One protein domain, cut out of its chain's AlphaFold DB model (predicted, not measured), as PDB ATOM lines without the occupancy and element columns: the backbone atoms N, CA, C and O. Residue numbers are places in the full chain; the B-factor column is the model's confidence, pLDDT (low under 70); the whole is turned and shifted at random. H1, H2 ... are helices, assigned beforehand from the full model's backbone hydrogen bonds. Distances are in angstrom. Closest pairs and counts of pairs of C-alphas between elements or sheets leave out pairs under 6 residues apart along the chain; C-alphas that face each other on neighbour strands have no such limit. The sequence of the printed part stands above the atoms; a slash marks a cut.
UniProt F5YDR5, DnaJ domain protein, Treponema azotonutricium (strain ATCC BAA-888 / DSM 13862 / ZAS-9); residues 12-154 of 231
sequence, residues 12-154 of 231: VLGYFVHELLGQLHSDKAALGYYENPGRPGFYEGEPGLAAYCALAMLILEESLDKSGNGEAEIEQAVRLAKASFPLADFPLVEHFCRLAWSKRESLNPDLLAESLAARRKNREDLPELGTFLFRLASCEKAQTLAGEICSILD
ATOM      1  N   VAL A  12     293.610 288.915 400.190       31.61
ATOM      2  CA  VAL A  12     294.887 289.610 400.427       31.61
ATOM      3  C   VAL A  12     295.927 288.644 400.996       31.61
ATOM      4  O   VAL A  12     297.040 288.573 400.480       31.61
ATOM      5  N   LEU A  13     295.562 287.839 402.001       30.28
ATOM      6  CA  LEU A  13     296.466 286.833 402.566       30.28
ATOM      7  C   LEU A  13     296.852 285.773 401.521       30.28
ATOM      8  O   LEU A  13     298.009 285.378 401.446       30.28
ATOM      9  N   GLY A  14     295.901 285.354 400.680       31.23
ATOM     10  CA  GLY A  14     296.133 284.420 399.580       31.23
ATOM     11  C   GLY A  14     297.084 284.963 398.512       31.23
ATOM     12  O   GLY A  14     297.944 284.219 398.052       31.23
ATOM     13  N   TYR A  15     296.989 286.251 398.164       40.12
ATOM     14  CA  TYR A  15     297.918 286.914 397.242       40.12
ATOM     15  C   TYR A  15     299.344 286.953 397.804       40.12
ATOM     16  O   TYR A  15     300.276 286.529 397.129       40.12
ATOM     17  N   PHE A  16     299.516 287.369 399.064       34.81
ATOM     18  CA  PHE A  16     300.836 287.383 399.706       34.81
ATOM     19  C   PHE A  16     301.439 285.983 399.846       34.81
ATOM     20  O   PHE A  16     302.631 285.802 399.616       34.81
ATOM     21  N   VAL A  17     300.626 284.980 400.189       33.81
ATOM     22  CA  VAL A  17     301.075 283.582 400.250       33.81
ATOM     23  C   VAL A  17     301.450 283.067 398.860       33.81
ATOM     24  O   VAL A  17     302.449 282.367 398.734       33.81
ATOM     25  N   HIS A  18     300.699 283.419 397.816       36.94
ATOM     26  CA  HIS A  18     301.022 283.045 396.440       36.94
ATOM     27  C   HIS A  18     302.329 283.688 395.959       36.94
ATOM     28  O   HIS A  18     303.163 282.991 395.387       36.94
ATOM     29  N   GLU A  19     302.544 284.969 396.261       42.66
ATOM     30  CA  GLU A  19     303.774 285.695 395.930       42.66
ATOM     31  C   GLU A  19     304.991 285.103 396.662       42.66
ATOM     32  O   GLU A  19     306.014 284.813 396.045       42.66
ATOM     33  N   LEU A  20     304.855 284.818 397.963       41.06
ATOM     34  CA  LEU A  20     305.902 284.170 398.762       41.06
ATOM     35  C   LEU A  20     306.218 282.756 398.265       41.06
ATOM     36  O   LEU A  20     307.382 282.368 398.197       41.06
ATOM     37  N   LEU A  21     305.197 281.972 397.908       43.56
ATOM     38  CA  LEU A  21     305.388 280.641 397.327       43.56
ATOM     39  C   LEU A  21     306.044 280.719 395.944       43.56
ATOM     40  O   LEU A  21     306.868 279.861 395.627       43.56
ATOM     41  N   GLY A  22     305.715 281.739 395.147       56.41
ATOM     42  CA  GLY A  22     306.356 282.025 393.866       56.41
ATOM     43  C   GLY A  22     307.841 282.343 394.028       56.41
ATOM     44  O   GLY A  22     308.671 281.728 393.357       56.41
ATOM     45  N   GLN A  23     308.185 283.214 394.980       61.75
ATOM     46  CA  GLN A  23     309.573 283.533 395.325       61.75
ATOM     47  C   GLN A  23     310.327 282.301 395.828       61.75
ATOM     48  O   GLN A  23     311.360 281.956 395.274       61.75
ATOM     49  N   LEU A  24     309.770 281.542 396.777       56.19
ATOM     50  CA  LEU A  24     310.395 280.308 397.273       56.19
ATOM     51  C   LEU A  24     310.614 279.262 396.170       56.19
ATOM     52  O   LEU A  24     311.611 278.536 396.186       56.19
ATOM     53  N   HIS A  25     309.681 279.151 395.222       67.31
ATOM     54  CA  HIS A  25     309.834 278.249 394.083       67.31
ATOM     55  C   HIS A  25     310.948 278.721 393.144       67.31
ATOM     56  O   HIS A  25     311.762 277.903 392.710       67.31
ATOM     57  N   SER A  26     311.006 280.027 392.875       73.69
ATOM     58  CA  SER A  26     312.062 280.659 392.083       73.69
ATOM     59  C   SER A  26     313.434 280.469 392.732       73.69
ATOM     60  O   SER A  26     314.359 280.008 392.067       73.69
ATOM     61  N   ASP A  27     313.548 280.704 394.039       76.75
ATOM     62  CA  ASP A  27     314.781 280.522 394.809       76.75
ATOM     63  C   ASP A  27     315.249 279.071 394.746       76.75
ATOM     64  O   ASP A  27     316.410 278.789 394.455       76.75
ATOM     65  N   LYS A  28     314.335 278.116 394.950       76.69
ATOM     66  CA  LYS A  28     314.658 276.688 394.859       76.69
ATOM     67  C   LYS A  28     315.125 276.299 393.454       76.69
ATOM     68  O   LYS A  28     316.042 275.489 393.325       76.69
ATOM     69  N   ALA A  29     314.509 276.860 392.415       82.25
ATOM     70  CA  ALA A  29     314.907 276.620 391.034       82.25
ATOM     71  C   ALA A  29     316.279 277.241 390.712       82.25
ATOM     72  O   ALA A  29     317.089 276.591 390.051       82.25
ATOM     73  N   ALA A  30     316.564 278.447 391.210       84.69
ATOM     74  CA  ALA A  30     317.856 279.114 391.056       84.69
ATOM     75  C   ALA A  30     318.979 278.379 391.808       84.69
ATOM     76  O   ALA A  30     320.045 278.137 391.246       84.69
ATOM     77  N   LEU A  31     318.719 277.936 393.040       81.00
ATOM     78  CA  LEU A  31     319.659 277.132 393.826       81.00
ATOM     79  C   LEU A  31     319.929 275.770 393.171       81.00
ATOM     80  O   LEU A  31     321.081 275.363 393.060       81.00
ATOM     81  N   GLY A  32     318.887 275.088 392.685       76.94
ATOM     82  CA  GLY A  32     319.053 273.826 391.957       76.94
ATOM     83  C   GLY A  32     319.839 273.996 390.653       76.94
ATOM     84  O   GLY A  32     320.626 273.128 390.286       76.94
ATOM     85  N   TYR A  33     319.674 275.136 389.981       86.81
ATOM     86  CA  TYR A  33     320.479 275.498 388.817       86.81
ATOM     87  C   TYR A  33     321.949 275.744 389.166       86.81
ATOM     88  O   TYR A  33     322.821 275.367 388.396       86.81
ATOM     89  N   TYR A  34     322.246 276.349 390.310       85.00
ATOM     90  CA  TYR A  34     323.621 276.571 390.750       85.00
ATOM     91  C   TYR A  34     324.378 275.285 391.087       85.00
ATOM     92  O   TYR A  34     325.573 275.195 390.811       85.00
ATOM     93  N   GLU A  35     323.682 274.285 391.623       78.00
ATOM     94  CA  GLU A  35     324.254 272.962 391.900       78.00
ATOM     95  C   GLU A  35     324.416 272.126 390.618       78.00
ATOM     96  O   GLU A  35     325.358 271.343 390.496       78.00
ATOM     97  N   ASN A  36     323.510 272.285 389.646       77.69
ATOM     98  CA  ASN A  36     323.566 271.578 388.368       77.69
ATOM     99  C   ASN A  36     323.050 272.460 387.212       77.69
ATOM    100  O   ASN A  36     321.858 272.409 386.874       77.69
ATOM    101  N   PRO A  37     323.929 273.284 386.609       81.75
ATOM    102  CA  PRO A  37     323.539 274.232 385.573       81.75
ATOM    103  C   PRO A  37     322.897 273.556 384.359       81.75
ATOM    104  O   PRO A  37     323.400 272.584 383.801       81.75
ATOM    105  N   GLY A  38     321.755 274.093 383.929       72.88
ATOM    106  CA  GLY A  38     320.947 273.520 382.855       72.88
ATOM    107  C   GLY A  38     319.931 274.506 382.282       72.88
ATOM    108  O   GLY A  38     320.149 275.721 382.239       72.88
ATOM    109  N   ARG A  39     318.781 274.011 381.807       76.19
ATOM    110  CA  ARG A  39     317.667 274.905 381.436       76.19
ATOM    111  C   ARG A  39     317.107 275.558 382.708       76.19
ATOM    112  O   ARG A  39     316.862 274.833 383.669       76.19
ATOM    113  N   PRO A  40     316.911 276.887 382.736       76.31
ATOM    114  CA  PRO A  40     316.550 277.577 383.956       76.31
ATOM    115  C   PRO A  40     315.050 277.373 384.187       76.31
ATOM    116  O   PRO A  40     314.229 277.586 383.294       76.31
ATOM    117  N   GLY A  41     314.685 276.936 385.388       76.56
ATOM    118  CA  GLY A  41     313.285 276.845 385.818       76.56
ATOM    119  C   GLY A  41     312.733 278.160 386.376       76.56
ATOM    120  O   GLY A  41     311.703 278.141 387.038       76.56
ATOM    121  N   PHE A  42     313.438 279.275 386.175       83.12
ATOM    122  CA  PHE A  42     313.184 280.570 386.804       83.12
ATOM    123  C   PHE A  42     313.467 281.717 385.827       83.12
ATOM    124  O   PHE A  42     314.108 281.533 384.788       83.12
ATOM    125  N   TYR A  43     312.975 282.906 386.168       82.62
ATOM    126  CA  TYR A  43     313.218 284.123 385.403       82.62
ATOM    127  C   TYR A  43     314.585 284.711 385.761       82.62
ATOM    128  O   TYR A  43     314.809 285.113 386.897       82.62
ATOM    129  N   GLU A  44     315.491 284.768 384.785       85.62
ATOM    130  CA  GLU A  44     316.835 285.332 384.959       85.62
ATOM    131  C   GLU A  44     316.989 286.757 384.400       85.62
ATOM    132  O   GLU A  44     318.084 287.301 384.419       85.62
ATOM    133  N   GLY A  45     315.916 287.394 383.919       85.75
ATOM    134  CA  GLY A  45     315.981 288.730 383.316       85.75
ATOM    135  C   GLY A  45     316.611 288.708 381.927       85.75
ATOM    136  O   GLY A  45     315.915 288.761 380.915       85.75
ATOM    137  N   GLU A  46     317.932 288.571 381.883       88.12
ATOM    138  CA  GLU A  46     318.696 288.408 380.652       88.12
ATOM    139  C   GLU A  46     319.353 287.018 380.577       88.12
ATOM    140  O   GLU A  46     319.789 286.486 381.602       88.12
ATOM    141  N   PRO A  47     319.476 286.418 379.373       90.75
ATOM    142  CA  PRO A  47     320.034 285.077 379.217       90.75
ATOM    143  C   PRO A  47     321.433 284.935 379.829       90.75
ATOM    144  O   PRO A  47     322.381 285.594 379.397       90.75
ATOM    145  N   GLY A  48     321.569 284.027 380.796       92.81
ATOM    146  CA  GLY A  48     322.836 283.736 381.465       92.81
ATOM    147  C   GLY A  48     323.202 284.672 382.620       92.81
ATOM    148  O   GLY A  48     324.287 284.504 383.178       92.81
ATOM    149  N   LEU A  49     322.332 285.609 383.022       94.69
ATOM    150  CA  LEU A  49     322.593 286.504 384.157       94.69
ATOM    151  C   LEU A  49     322.931 285.725 385.434       94.69
ATOM    152  O   LEU A  49     323.916 286.038 386.096       94.69
ATOM    153  N   ALA A  50     322.154 284.689 385.761       94.69
ATOM    154  CA  ALA A  50     322.372 283.910 386.977       94.69
ATOM    155  C   ALA A  50     323.744 283.215 386.973       94.69
ATOM    156  O   ALA A  50     324.480 283.297 387.955       94.69
ATOM    157  N   ALA A  51     324.135 282.590 385.852       95.62
ATOM    158  CA  ALA A  51     325.482 282.022 385.719       95.62
ATOM    159  C   ALA A  51     326.564 283.094 385.862       95.62
ATOM    160  O   ALA A  51     327.538 282.878 386.573       95.62
ATOM    161  N   TYR A  52     326.383 284.250 385.225       97.06
ATOM    162  CA  TYR A  52     327.351 285.335 385.307       97.06
ATOM    163  C   TYR A  52     327.538 285.848 386.739       97.06
ATOM    164  O   TYR A  52     328.674 285.991 387.187       97.06
ATOM    165  N   CYS A  53     326.446 286.074 387.477       96.88
ATOM    166  CA  CYS A  53     326.507 286.469 388.885       96.88
ATOM    167  C   CYS A  53     327.240 285.416 389.726       96.88
ATOM    168  O   CYS A  53     328.086 285.768 390.543       96.88
ATOM    169  N   ALA A  54     326.971 284.128 389.500       96.50
ATOM    170  CA  ALA A  54     327.645 283.049 390.217       96.50
ATOM    171  C   ALA A  54     329.153 282.988 389.929       96.50
ATOM    172  O   ALA A  54     329.949 282.892 390.862       96.50
ATOM    173  N   LEU A  55     329.556 283.122 388.663       97.06
ATOM    174  CA  LEU A  55     330.967 283.182 388.268       97.06
ATOM    175  C   LEU A  55     331.673 284.398 388.880       97.06
ATOM    176  O   LEU A  55     332.787 284.271 389.385       97.06
ATOM    177  N   ALA A  56     331.018 285.562 388.883       96.81
ATOM    178  CA  ALA A  56     331.545 286.766 389.519       96.81
ATOM    179  C   ALA A  56     331.777 286.556 391.023       96.81
ATOM    180  O   ALA A  56     332.839 286.919 391.531       96.81
ATOM    181  N   MET A  57     330.825 285.923 391.721       95.50
ATOM    182  CA  MET A  57     330.966 285.624 393.149       95.50
ATOM    183  C   MET A  57     332.107 284.644 393.435       95.50
ATOM    184  O   MET A  57     332.836 284.861 394.397       95.50
ATOM    185  N   LEU A  58     332.303 283.616 392.603       94.31
ATOM    186  CA  LEU A  58     333.413 282.668 392.766       94.31
ATOM    187  C   LEU A  58     334.784 283.331 392.585       94.31
ATOM    188  O   LEU A  58     335.699 283.101 393.371       94.31
ATOM    189  N   ILE A  59     334.930 284.195 391.576       94.94
ATOM    190  CA  ILE A  59     336.189 284.919 391.340       94.94
ATOM    191  C   ILE A  59     336.495 285.875 392.502       94.94
ATOM    192  O   ILE A  59     337.652 286.015 392.912       94.94
ATOM    193  N   LEU A  60     335.465 286.541 393.030       93.12
ATOM    194  CA  LEU A  60     335.608 287.430 394.179       93.12
ATOM    195  C   LEU A  60     335.921 286.664 395.460       93.12
ATOM    196  O   LEU A  60     336.769 287.122 396.213       93.12
ATOM    197  N   GLU A  61     335.324 285.493 395.680       91.31
ATOM    198  CA  GLU A  61     335.648 284.643 396.829       91.31
ATOM    199  C   GLU A  61     337.126 284.238 396.839       91.31
ATOM    200  O   GLU A  61     337.803 284.411 397.852       91.31
ATOM    201  N   GLU A  62     337.658 283.787 395.699       90.12
ATOM    202  CA  GLU A  62     339.083 283.444 395.562       90.12
ATOM    203  C   GLU A  62     340.012 284.649 395.770       90.12
ATOM    204  O   GLU A  62     341.196 284.501 396.081       90.12
ATOM    205  N   SER A  63     339.479 285.858 395.597       84.56
ATOM    206  CA  SER A  63     340.191 287.120 395.793       84.56
ATOM    207  C   SER A  63     340.235 287.572 397.264       84.56
ATOM    208  O   SER A  63     340.864 288.591 397.554       84.56
ATOM    209  N   LEU A  64     339.598 286.847 398.195       82.69
ATOM    210  CA  LEU A  64     339.526 287.221 399.611       82.69
ATOM    211  C   LEU A  64     340.692 286.688 400.444       82.69
ATOM    212  O   LEU A  64     340.923 285.487 400.540       82.69
ATOM    213  N   ASP A  65     341.334 287.596 401.182       67.12
ATOM    214  CA  ASP A  65     342.315 287.241 402.216       67.12
ATOM    215  C   ASP A  65     341.657 286.826 403.551       67.12
ATOM    216  O   ASP A  65     342.287 286.159 404.376       67.12
ATOM    217  N   LYS A  66     340.403 287.240 403.811       60.75
ATOM    218  CA  LYS A  66     339.648 286.938 405.046       60.75
ATOM    219  C   LYS A  66     338.158 286.739 404.769       60.75
ATOM    220  O   LYS A  66     337.561 287.496 404.011       60.75
ATOM    221  N   SER A  67     337.541 285.783 405.465       57.28
ATOM    222  CA  SER A  67     336.098 285.521 405.398       57.28
ATOM    223  C   SER A  67     335.290 286.669 406.021       57.28
ATOM    224  O   SER A  67     335.204 286.789 407.245       57.28
ATOM    225  N   GLY A  68     334.717 287.523 405.174       66.69
ATOM    226  CA  GLY A  68     333.661 288.475 405.528       66.69
ATOM    227  C   GLY A  68     332.265 287.895 405.277       66.69
ATOM    228  O   GLY A  68     332.117 286.766 404.814       66.69
ATOM    229  N   ASN A  69     331.220 288.674 405.561       74.19
ATOM    230  CA  ASN A  69     329.841 288.300 405.224       74.19
ATOM    231  C   ASN A  69     329.519 288.424 403.719       74.19
ATOM    232  O   ASN A  69     328.435 288.005 403.320       74.19
ATOM    233  N   GLY A  70     330.443 288.943 402.903       81.44
ATOM    234  CA  GLY A  70     330.327 289.017 401.444       81.44
ATOM    235  C   GLY A  70     329.696 290.294 400.895       81.44
ATOM    236  O   GLY A  70     329.463 290.370 399.696       81.44
ATOM    237  N   GLU A  71     329.346 291.278 401.733       88.31
ATOM    238  CA  GLU A  71     328.568 292.442 401.269       88.31
ATOM    239  C   GLU A  71     329.326 293.320 400.266       88.31
ATOM    240  O   GLU A  71     328.738 293.769 399.286       88.31
ATOM    241  N   ALA A  72     330.631 293.532 400.465       88.69
ATOM    242  CA  ALA A  72     331.438 294.325 399.536       88.69
ATOM    243  C   ALA A  72     331.585 293.614 398.181       88.69
ATOM    244  O   ALA A  72     331.534 294.242 397.122       88.69
ATOM    245  N   GLU A  73     331.714 292.290 398.214       91.25
ATOM    246  CA  GLU A  73     331.855 291.438 397.039       91.25
ATOM    247  C   GLU A  73     330.534 291.360 396.271       91.25
ATOM    248  O   GLU A  73     330.522 291.477 395.047       91.25
ATOM    249  N   ILE A  74     329.410 291.242 396.981       92.81
ATOM    250  CA  ILE A  74     328.073 291.309 396.386       92.81
ATOM    251  C   ILE A  74     327.874 292.670 395.714       92.81
ATOM    252  O   ILE A  74     327.463 292.706 394.556       92.81
ATOM    253  N   GLU A  75     328.207 293.783 396.376       92.56
ATOM    254  CA  GLU A  75     328.094 295.124 395.781       92.56
ATOM    255  C   GLU A  75     328.943 295.246 394.502       92.56
ATOM    256  O   GLU A  75     328.469 295.727 393.465       92.56
ATOM    257  N   GLN A  76     330.183 294.752 394.541       92.19
ATOM    258  CA  GLN A  76     331.082 294.755 393.390       92.19
ATOM    259  C   GLN A  76     330.554 293.885 392.238       92.19
ATOM    260  O   GLN A  76     330.553 294.328 391.083       92.19
ATOM    261  N   ALA A  77     330.067 292.678 392.536       94.50
ATOM    262  CA  ALA A  77     329.477 291.771 391.555       94.50
ATOM    263  C   ALA A  77     328.214 292.367 390.926       94.50
ATOM    264  O   ALA A  77     328.067 292.336 389.703       94.50
ATOM    265  N   VAL A  78     327.335 292.973 391.731       94.19
ATOM    266  CA  VAL A  78     326.112 293.636 391.255       94.19
ATOM    267  C   VAL A  78     326.451 294.769 390.297       94.19
ATOM    268  O   VAL A  78     325.863 294.861 389.217       94.19
ATOM    269  N   ARG A  79     327.435 295.604 390.644       92.88
ATOM    270  CA  ARG A  79     327.877 296.699 389.776       92.88
ATOM    271  C   ARG A  79     328.396 296.185 388.433       92.88
ATOM    272  O   ARG A  79     328.042 296.739 387.391       92.88
ATOM    273  N   LEU A  80     329.207 295.127 388.445       93.56
ATOM    274  CA  LEU A  80     329.739 294.530 387.220       93.56
ATOM    275  C   LEU A  80     328.632 293.893 386.370       93.56
ATOM    276  O   LEU A  80     328.581 294.098 385.156       93.56
ATOM    277  N   ALA A  81     327.736 293.134 387.000       92.88
ATOM    278  CA  ALA A  81     326.615 292.493 386.327       92.88
ATOM    279  C   ALA A  81     325.675 293.534 385.711       92.88
ATOM    280  O   ALA A  81     325.313 293.397 384.549       92.88
ATOM    281  N   LYS A  82     325.385 294.645 386.395       91.56
ATOM    282  CA  LYS A  82     324.610 295.753 385.814       91.56
ATOM    283  C   LYS A  82     325.273 296.408 384.604       91.56
ATOM    284  O   LYS A  82     324.562 296.806 383.687       91.56
ATOM    285  N   ALA A  83     326.602 296.498 384.580       88.38
ATOM    286  CA  ALA A  83     327.330 296.987 383.406       88.38
ATOM    287  C   ALA A  83     327.295 295.994 382.228       88.38
ATOM    288  O   ALA A  83     327.395 296.404 381.077       88.38
ATOM    289  N   SER A  84     327.145 294.700 382.518       90.38
ATOM    290  CA  SER A  84     327.198 293.604 381.535       90.38
ATOM    291  C   SER A  84     325.811 293.162 381.036       90.38
ATOM    292  O   SER A  84     325.685 292.549 379.973       90.38
ATOM    293  N   PHE A  85     324.777 293.465 381.823       91.38
ATOM    294  CA  PHE A  85     323.366 293.139 381.616       91.38
ATOM    295  C   PHE A  85     322.526 294.396 381.904       91.38
ATOM    296  O   PHE A  85     321.967 294.560 383.000       91.38
ATOM    297  N   PRO A  86     322.489 295.350 380.958       86.38
ATOM    298  CA  PRO A  86     321.846 296.637 381.180       86.38
ATOM    299  C   PRO A  86     320.336 296.505 381.424       86.38
ATOM    300  O   PRO A  86     319.792 297.298 382.196       86.38
ATOM    301  N   LEU A  87     319.681 295.480 380.860       83.50
ATOM    302  CA  LEU A  87     318.234 295.264 380.983       83.50
ATOM    303  C   LEU A  87     317.839 294.542 382.280       83.50
ATOM    304  O   LEU A  87     316.660 294.499 382.612       83.50
ATOM    305  N   ALA A  88     318.795 293.964 383.011       82.12
ATOM    306  CA  ALA A  88     318.508 293.256 384.255       82.12
ATOM    307  C   ALA A  88     318.184 294.221 385.408       82.12
ATOM    308  O   ALA A  88     318.930 295.165 385.666       82.12
ATOM    309  N   ASP A  89     317.113 293.972 386.155       81.50
ATOM    310  CA  ASP A  89     316.740 294.812 387.298       81.50
ATOM    311  C   ASP A  89     317.725 294.673 388.466       81.50
ATOM    312  O   ASP A  89     318.179 293.574 388.786       81.50
ATOM    313  N   PHE A  90     318.024 295.780 389.157       82.06
ATOM    314  CA  PHE A  90     318.975 295.782 390.277       82.06
ATOM    315  C   PHE A  90     318.629 294.756 391.377       82.06
ATOM    316  O   PHE A  90     319.518 293.985 391.740       82.06
ATOM    317  N   PRO A  91     317.368 294.650 391.856       85.44
ATOM    318  CA  PRO A  91     317.013 293.663 392.878       85.44
ATOM    319  C   PRO A  91     317.217 292.219 392.416       85.44
ATOM    320  O   PRO A  91     317.585 291.366 393.215       85.44
ATOM    321  N   LEU A  92     317.006 291.943 391.125       82.88
ATOM    322  CA  LEU A  92     317.187 290.611 390.553       82.88
ATOM    323  C   LEU A  92     318.672 290.230 390.495       82.88
ATOM    324  O   LEU A  92     319.044 289.119 390.867       82.88
ATOM    325  N   VAL A  93     319.524 291.165 390.066       90.81
ATOM    326  CA  VAL A  93     320.982 290.975 390.043       90.81
ATOM    327  C   VAL A  93     321.510 290.733 391.458       90.81
ATOM    328  O   VAL A  93     322.229 289.760 391.688       90.81
ATOM    329  N   GLU A  94     321.121 291.583 392.412       91.44
ATOM    330  CA  GLU A  94     321.513 291.448 393.817       91.44
ATOM    331  C   GLU A  94     321.055 290.113 394.404       91.44
ATOM    332  O   GLU A  94     321.839 289.417 395.054       91.44
ATOM    333  N   HIS A  95     319.817 289.715 394.119       89.06
ATOM    334  CA  HIS A  95     319.274 288.436 394.549       89.06
ATOM    335  C   HIS A  95     320.117 287.252 394.047       89.06
ATOM    336  O   HIS A  95     320.514 286.404 394.849       89.06
ATOM    337  N   PHE A  96     320.474 287.212 392.759       94.44
ATOM    338  CA  PHE A  96     321.319 286.139 392.226       94.44
ATOM    339  C   PHE A  96     322.720 286.112 392.834       94.44
ATOM    340  O   PHE A  96     323.213 285.018 393.122       94.44
ATOM    341  N   CYS A  97     323.338 287.274 393.069       94.69
ATOM    342  CA  CYS A  97     324.631 287.363 393.753       94.69
ATOM    343  C   CYS A  97     324.541 286.826 395.190       94.69
ATOM    344  O   CYS A  97     325.388 286.036 395.608       94.69
ATOM    345  N   ARG A  98     323.482 287.181 395.932       93.12
ATOM    346  CA  ARG A  98     323.246 286.686 397.301       93.12
ATOM    347  C   ARG A  98     323.015 285.178 397.340       93.12
ATOM    348  O   ARG A  98     323.608 284.493 398.176       93.12
ATOM    349  N   LEU A  99     322.201 284.644 396.426       91.25
ATOM    350  CA  LEU A  99     321.994 283.200 396.319       91.25
ATOM    351  C   LEU A  99     323.302 282.475 395.981       91.25
ATOM    352  O   LEU A  99     323.625 281.482 396.634       91.25
ATOM    353  N   ALA A 100     324.077 282.993 395.025       93.56
ATOM    354  CA  ALA A 100     325.362 282.410 394.650       93.56
ATOM    355  C   ALA A 100     326.336 282.401 395.833       93.56
ATOM    356  O   ALA A 100     326.909 281.363 396.148       93.56
ATOM    357  N   TRP A 101     326.441 283.514 396.563       92.25
ATOM    358  CA  TRP A 101     327.258 283.607 397.772       92.25
ATOM    359  C   TRP A 101     326.849 282.597 398.852       92.25
ATOM    360  O   TRP A 101     327.702 281.985 399.497       92.25
ATOM    361  N   SER A 102     325.541 282.382 399.039       89.31
ATOM    362  CA  SER A 102     325.021 281.432 400.036       89.31
ATOM    363  C   SER A 102     325.357 279.968 399.718       89.31
ATOM    364  O   SER A 102     325.396 279.137 400.625       89.31
ATOM    365  N   LYS A 103     325.612 279.657 398.441       86.94
ATOM    366  CA  LYS A 103     325.869 278.307 397.917       86.94
ATOM    367  C   LYS A 103     327.237 278.141 397.264       86.94
ATOM    368  O   LYS A 103     327.463 277.134 396.597       86.94
ATOM    369  N   ARG A 104     328.149 279.088 397.473       88.44
ATOM    370  CA  ARG A 104     329.432 279.178 396.764       88.44
ATOM    371  C   ARG A 104     330.274 277.896 396.802       88.44
ATOM    372  O   ARG A 104     330.758 277.463 395.767       88.44
ATOM    373  N   GLU A 105     330.283 277.191 397.935       85.19
ATOM    374  CA  GLU A 105     330.984 275.905 398.114       85.19
ATOM    375  C   GLU A 105     330.458 274.764 397.219       85.19
ATOM    376  O   GLU A 105     331.142 273.763 397.023       85.19
ATOM    377  N   SER A 106     329.234 274.889 396.700       81.19
ATOM    378  CA  SER A 106     328.582 273.888 395.841       81.19
ATOM    379  C   SER A 106     328.555 274.265 394.361       81.19
ATOM    380  O   SER A 106     328.048 273.494 393.547       81.19
ATOM    381  N   LEU A 107     329.070 275.444 394.005       88.81
ATOM    382  CA  LEU A 107     329.074 275.912 392.624       88.81
ATOM    383  C   LEU A 107     330.156 275.201 391.813       88.81
ATOM    384  O   LEU A 107     331.267 274.973 392.287       88.81
ATOM    385  N   ASN A 108     329.845 274.915 390.550       86.19
ATOM    386  CA  ASN A 108     330.810 274.400 389.590       86.19
ATOM    387  C   ASN A 108     331.103 275.475 388.524       86.19
ATOM    388  O   ASN A 108     330.218 275.757 387.707       86.19
ATOM    389  N   PRO A 109     332.300 276.092 388.522       89.06
ATOM    390  CA  PRO A 109     332.620 277.185 387.605       89.06
ATOM    391  C   PRO A 109     332.571 276.759 386.134       89.06
ATOM    392  O   PRO A 109     332.075 277.527 385.312       89.06
ATOM    393  N   ASP A 110     332.990 275.536 385.808       84.38
ATOM    394  CA  ASP A 110     333.000 275.034 384.431       84.38
ATOM    395  C   ASP A 110     331.574 274.907 383.890       84.38
ATOM    396  O   ASP A 110     331.245 275.469 382.844       84.38
ATOM    397  N   LEU A 111     330.682 274.257 384.647       84.38
ATOM    398  CA  LEU A 111     329.279 274.092 384.248       84.38
ATOM    399  C   LEU A 111     328.538 275.435 384.167       84.38
ATOM    400  O   LEU A 111     327.666 275.625 383.315       84.38
ATOM    401  N   LEU A 112     328.868 276.385 385.046       91.94
ATOM    402  CA  LEU A 112     328.300 277.734 385.003       91.94
ATOM    403  C   LEU A 112     328.793 278.511 383.775       91.94
ATOM    404  O   LEU A 112     327.989 279.191 383.130       91.94
ATOM    405  N   ALA A 113     330.073 278.385 383.421       91.44
ATOM    406  CA  ALA A 113     330.646 278.985 382.220       91.44
ATOM    407  C   ALA A 113     330.048 278.373 380.943       91.44
ATOM    408  O   ALA A 113     329.634 279.112 380.048       91.44
ATOM    409  N   GLU A 114     329.895 277.048 380.884       84.50
ATOM    410  CA  GLU A 114     329.212 276.354 379.786       84.50
ATOM    411  C   GLU A 114     327.745 276.788 379.663       84.50
ATOM    412  O   GLU A 114     327.254 277.040 378.560       84.50
ATOM    413  N   SER A 115     327.042 276.930 380.789       88.56
ATOM    414  CA  SER A 115     325.662 277.421 380.809       88.56
ATOM    415  C   SER A 115     325.564 278.857 380.282       88.56
ATOM    416  O   SER A 115     324.705 279.148 379.441       88.56
ATOM    417  N   LEU A 116     326.470 279.749 380.705       94.50
ATOM    418  CA  LEU A 116     326.557 281.120 380.193       94.50
ATOM    419  C   LEU A 116     326.827 281.138 378.680       94.50
ATOM    420  O   LEU A 116     326.104 281.809 377.936       94.50
ATOM    421  N   ALA A 117     327.804 280.356 378.214       90.31
ATOM    422  CA  ALA A 117     328.125 280.215 376.797       90.31
ATOM    423  C   ALA A 117     326.919 279.713 375.989       90.31
ATOM    424  O   ALA A 117     326.545 280.302 374.973       90.31
ATOM    425  N   ALA A 118     326.228 278.681 376.475       87.19
ATOM    426  CA  ALA A 118     325.043 278.135 375.822       87.19
ATOM    427  C   ALA A 118     323.884 279.147 375.755       87.19
ATOM    428  O   ALA A 118     323.155 279.187 374.756       87.19
ATOM    429  N   ARG A 119     323.713 279.976 376.795       87.88
ATOM    430  CA  ARG A 119     322.692 281.035 376.862       87.88
ATOM    431  C   ARG A 119     322.958 282.186 375.907       87.88
ATOM    432  O   ARG A 119     322.005 282.736 375.352       87.88
ATOM    433  N   ARG A 120     324.228 282.523 375.695       89.44
ATOM    434  CA  ARG A 120     324.650 283.641 374.841       89.44
ATOM    435  C   ARG A 120     325.241 283.199 373.505       89.44
ATOM    436  O   ARG A 120     325.763 284.027 372.783       89.44
ATOM    437  N   LYS A 121     325.055 281.938 373.094       84.69
ATOM    438  CA  LYS A 121     325.583 281.380 371.830       84.69
ATOM    439  C   LYS A 121     325.250 282.174 370.555       84.69
ATOM    440  O   LYS A 121     325.945 282.045 369.559       84.69
ATOM    441  N   ASN A 122     324.150 282.930 370.568       81.38
ATOM    442  CA  ASN A 122     323.693 283.751 369.440       81.38
ATOM    443  C   ASN A 122     324.061 285.236 369.617       81.38
ATOM    444  O   ASN A 122     323.547 286.079 368.883       81.38
ATOM    445  N   ARG A 123     324.865 285.570 370.630       81.38
ATOM    446  CA  ARG A 123     325.358 286.915 370.916       81.38
ATOM    447  C   ARG A 123     326.884 286.919 370.775       81.38
ATOM    448  O   ARG A 123     327.546 285.951 371.130       81.38
ATOM    449  N   GLU A 124     327.439 288.011 370.267       84.50
ATOM    450  CA  GLU A 124     328.890 288.175 370.057       84.50
ATOM    451  C   GLU A 124     329.595 288.807 371.278       84.50
ATOM    452  O   GLU A 124     330.664 289.391 371.161       84.50
ATOM    453  N   ASP A 125     328.999 288.689 372.468       90.25
ATOM    454  CA  ASP A 125     329.403 289.400 373.691       90.25
ATOM    455  C   ASP A 125     330.163 288.532 374.711       90.25
ATOM    456  O   ASP A 125     330.684 289.045 375.702       90.25
ATOM    457  N   LEU A 126     330.279 287.218 374.482       89.94
ATOM    458  CA  LEU A 126     330.979 286.291 375.382       89.94
ATOM    459  C   LEU A 126     332.434 286.699 375.706       89.94
ATOM    460  O   LEU A 126     332.797 286.648 376.887       89.94
ATOM    461  N   PRO A 127     333.258 287.163 374.740       89.31
ATOM    462  CA  PRO A 127     334.615 287.628 375.041       89.31
ATOM    463  C   PRO A 127     334.648 288.859 375.961       89.31
ATOM    464  O   PRO A 127     335.534 288.996 376.811       89.31
ATOM    465  N   GLU A 128     333.672 289.759 375.822       89.88
ATOM    466  CA  GLU A 128     333.559 290.974 376.636       89.88
ATOM    467  C   GLU A 128     333.170 290.629 378.074       89.88
ATOM    468  O   GLU A 128     333.798 291.114 379.018       89.88
ATOM    469  N   LEU A 129     332.215 289.711 378.249       93.00
ATOM    470  CA  LEU A 129     331.821 289.195 379.563       93.00
ATOM    471  C   LEU A 129     332.968 288.479 380.267       93.00
ATOM    472  O   LEU A 129     333.204 288.727 381.449       93.00
ATOM    473  N   GLY A 130     333.704 287.625 379.548       91.31
ATOM    474  CA  GLY A 130     334.900 286.977 380.086       91.31
ATOM    475  C   GLY A 130     335.926 288.015 380.541       91.31
ATOM    476  O   GLY A 130     336.409 287.971 381.670       91.31
ATOM    477  N   THR A 131     336.176 289.033 379.714       90.62
ATOM    478  CA  THR A 131     337.080 290.138 380.063       90.62
ATOM    479  C   THR A 131     336.619 290.893 381.313       90.62
ATOM    480  O   THR A 131     337.451 291.271 382.139       90.62
ATOM    481  N   PHE A 132     335.318 291.129 381.478       92.94
ATOM    482  CA  PHE A 132     334.765 291.785 382.663       92.94
ATOM    483  C   PHE A 132     334.890 290.925 383.921       92.94
ATOM    484  O   PHE A 132     335.343 291.443 384.943       92.94
ATOM    485  N   LEU A 133     334.590 289.628 383.839       94.31
ATOM    486  CA  LEU A 133     334.810 288.679 384.936       94.31
ATOM    487  C   LEU A 133     336.286 288.626 385.340       94.31
ATOM    488  O   LEU A 133     336.607 288.696 386.523       94.31
ATOM    489  N   PHE A 134     337.196 288.597 384.365       92.12
ATOM    490  CA  PHE A 134     338.634 288.564 384.624       92.12
ATOM    491  C   PHE A 134     339.132 289.783 385.410       92.12
ATOM    492  O   PHE A 134     340.052 289.658 386.216       92.12
ATOM    493  N   ARG A 135     338.515 290.959 385.237       90.12
ATOM    494  CA  ARG A 135     338.892 292.172 385.989       90.12
ATOM    495  C   ARG A 135     338.638 292.052 387.491       90.12
ATOM    496  O   ARG A 135     339.319 292.739 388.246       90.12
ATOM    497  N   LEU A 136     337.710 291.191 387.920       90.69
ATOM    498  CA  LEU A 136     337.446 290.947 389.343       90.69
ATOM    499  C   LEU A 136     338.613 290.247 390.045       90.69
ATOM    500  O   LEU A 136     338.767 290.395 391.253       90.69
ATOM    501  N   ALA A 137     339.436 289.503 389.304       90.69
ATOM    502  CA  ALA A 137     340.507 288.708 389.877       90.69
ATOM    503  C   ALA A 137     341.662 289.588 390.386       90.69
ATOM    504  O   ALA A 137     342.443 290.143 389.601       90.69
ATOM    505  N   SER A 138     341.803 289.682 391.709       87.56
ATOM    506  CA  SER A 138     342.853 290.492 392.347       87.56
ATOM    507  C   SER A 138     344.116 289.692 392.695       87.56
ATOM    508  O   SER A 138     345.196 290.273 392.795       87.56
ATOM    509  N   CYS A 139     344.008 288.365 392.826       84.88
ATOM    510  CA  CYS A 139     345.091 287.472 393.246       84.88
ATOM    511  C   CYS A 139     345.392 286.376 392.200       84.88
ATOM    512  O   CYS A 139     344.628 286.159 391.260       84.88
ATOM    513  N   GLU A 140     346.504 285.651 392.357       87.00
ATOM    514  CA  GLU A 140     346.932 284.610 391.404       87.00
ATOM    515  C   GLU A 140     345.933 283.443 391.281       87.00
ATOM    516  O   GLU A 140     345.712 282.926 390.181       87.00
ATOM    517  N   LYS A 141     345.293 283.056 392.395       87.25
ATOM    518  CA  LYS A 141     344.262 282.007 392.411       87.25
ATOM    519  C   LYS A 141     343.032 282.435 391.617       87.25
ATOM    520  O   LYS A 141     342.670 281.767 390.651       87.25
ATOM    521  N   ALA A 142     342.483 283.607 391.936       90.19
ATOM    522  CA  ALA A 142     341.349 284.185 391.224       90.19
ATOM    523  C   ALA A 142     341.649 284.403 389.732       90.19
ATOM    524  O   ALA A 142     340.789 284.174 388.889       90.19
ATOM    525  N   GLN A 143     342.879 284.795 389.378       89.81
ATOM    526  CA  GLN A 143     343.291 284.961 387.976       89.81
ATOM    527  C   GLN A 143     343.356 283.633 387.223       89.81
ATOM    528  O   GLN A 143     343.143 283.599 386.010       89.81
ATOM    529  N   THR A 144     343.689 282.548 387.921       89.06
ATOM    530  CA  THR A 144     343.713 281.208 387.334       89.06
ATOM    531  C   THR A 144     342.292 280.734 387.059       89.06
ATOM    532  O   THR A 144     341.993 280.448 385.903       89.06
ATOM    533  N   LEU A 145     341.405 280.819 388.056       90.56
ATOM    534  CA  LEU A 145     339.981 280.513 387.902       90.56
ATOM    535  C   LEU A 145     339.328 281.355 386.793       90.56
ATOM    536  O   LEU A 145     338.686 280.830 385.886       90.56
ATOM    537  N   ALA A 146     339.527 282.674 386.816       93.38
ATOM    538  CA  ALA A 146     338.967 283.555 385.798       93.38
ATOM    539  C   ALA A 146     339.518 283.248 384.396       93.38
ATOM    540  O   ALA A 146     338.796 283.381 383.410       93.38
ATOM    541  N   GLY A 147     340.783 282.829 384.290       90.62
ATOM    542  CA  GLY A 147     341.386 282.410 383.027       90.62
ATOM    543  C   GLY A 147     340.770 281.128 382.466       90.62
ATOM    544  O   GLY A 147     340.524 281.063 381.260       90.62
ATOM    545  N   GLU A 148     340.491 280.146 383.323       89.69
ATOM    546  CA  GLU A 148     339.786 278.908 382.961       89.69
ATOM    547  C   GLU A 148     338.372 279.225 382.457       89.69
ATOM    548  O   GLU A 148     338.030 278.862 381.330       89.69
ATOM    549  N   ILE A 149     337.617 280.037 383.205       93.19
ATOM    550  CA  ILE A 149     336.286 280.516 382.800       93.19
ATOM    551  C   ILE A 149     336.349 281.213 381.435       93.19
ATOM    552  O   ILE A 149     335.575 280.890 380.534       93.19
ATOM    553  N   CYS A 150     337.288 282.142 381.235       91.38
ATOM    554  CA  CYS A 150     337.418 282.857 379.965       91.38
ATOM    555  C   CYS A 150     337.727 281.925 378.787       91.38
ATOM    556  O   CYS A 150     337.238 282.176 377.692       91.38
ATOM    557  N   SER A 151     338.495 280.853 379.002       87.50
ATOM    558  CA  SER A 151     338.797 279.873 377.949       87.50
ATOM    559  C   SER A 151     337.578 279.054 377.509       87.50
ATOM    560  O   SER A 151     337.506 278.640 376.354       87.50
ATOM    561  N   ILE A 152     336.603 278.866 378.407       88.19
ATOM    562  CA  ILE A 152     335.316 278.228 378.095       88.19
ATOM    563  C   ILE A 152     334.416 279.199 377.323       88.19
ATOM    564  O   ILE A 152     333.759 278.804 376.360       88.19
ATOM    565  N   LEU A 153     334.389 280.473 377.729       89.19
ATOM    566  CA  LEU A 153     333.556 281.498 377.090       89.19
ATOM    567  C   LEU A 153     334.074 281.901 375.702       89.19
ATOM    568  O   LEU A 153     333.275 282.161 374.805       89.19
ATOM    569  N   ASP A 154     335.395 281.946 375.525       84.00
ATOM    570  CA  ASP A 154     336.064 282.268 374.267       84.00
ATOM    571  C   ASP A 154     337.241 281.299 374.021       84.00
ATOM    572  O   ASP A 154     338.304 281.437 374.633       84.00
TER     573      ASP A 154
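AT A GLANCE: This is residues 12 to 154 of the 231 residues of the protein "DnaJ domain protein" of Treponema azotonutricium (strain ATCC BAA-888 / DSM 13862 / ZAS-9) (UniProt F5YDR5). Picture a compact knot of helices gathered round one of them, H2, with the long first helix, H1, sticking out from it as an arm through residues 12 to 21. H3, H5 and the hairpin of H6 and H7 surround H2 in a bundle, while H4 crosses H2 and H3 at steep angles and packs between them and the inner end of H1. You will find 143 printed residues with seven named helices, H1 to H7 in chain order, and no named strand: the class is all helix. The whole is compact, with a radius of gyration of the C-alphas of 14.9 A and spans of 52 by 39 by 26 A.

HOW THE PARTS SIT: Begin with H1, residues 12 to 35; its residues 27 to 34 alone touch H4, residues 90 to 102, where the closest C-alphas, Leu 31 and Leu 99, are 7.0 A apart at a steep tilt of 55 degrees. Next look at the hub, H2, residues 49 to 62, which touches six helices. H1 and H2 only just touch, with 3 pairs of C-alphas within 8 A, the closest being Tyr 34 and Ala 54 at 7.6 A. H2 touches H4 at a steep tilt of 49 degrees, with C-alphas 54 and 100 closest at 5.0 A. H2 and H3, residues 71 to 84, form a helical hairpin, closest at C-alphas 56 and 77, 5.8 A apart. H5, residues 109 to 120, touches H2 at a shallow tilt of 30 degrees, opposite ways, with C-alphas 112 and 51 closest at 5.2 A. H6, residues 126 to 135, and H7, residues 140 to 153, form a second helical hairpin at a shallow tilt of 5 degrees, with C-alphas 130 and 150 closest at 4.8 A. Residues 59 to 62 of H2 alone touch H7, closest at C-alphas 62 and 142, 4.9 A apart. H4 and H7 are apart. In H1 to H7 every O i to N i+4 pair is within hydrogen-bond range.

IN THESE COORDINATES: Find C-alpha 12 at (294.887, 289.610, 400.427); from there H1 runs 34.8 A to C-alpha 35 at (324.254, 272.962, 391.900). H2 is 20.3 A long, H3 and H7 19.8 A each, H4 18.4 A, H5 16.4 A and H6 14.5 A. H7 ends at C-alpha 153, at (333.556, 281.498, 377.090).

THE WHOLE: The two C-alphas farthest apart are those of Val 12 and Glu 140, at 53.1 A. The printed part has no cut, and the link from H1 to H2, residues 36 to 48, is long. The mean pLDDT of the printed part is 83.0; look for values under 70 at residues 12 to 25 and 65 to 68.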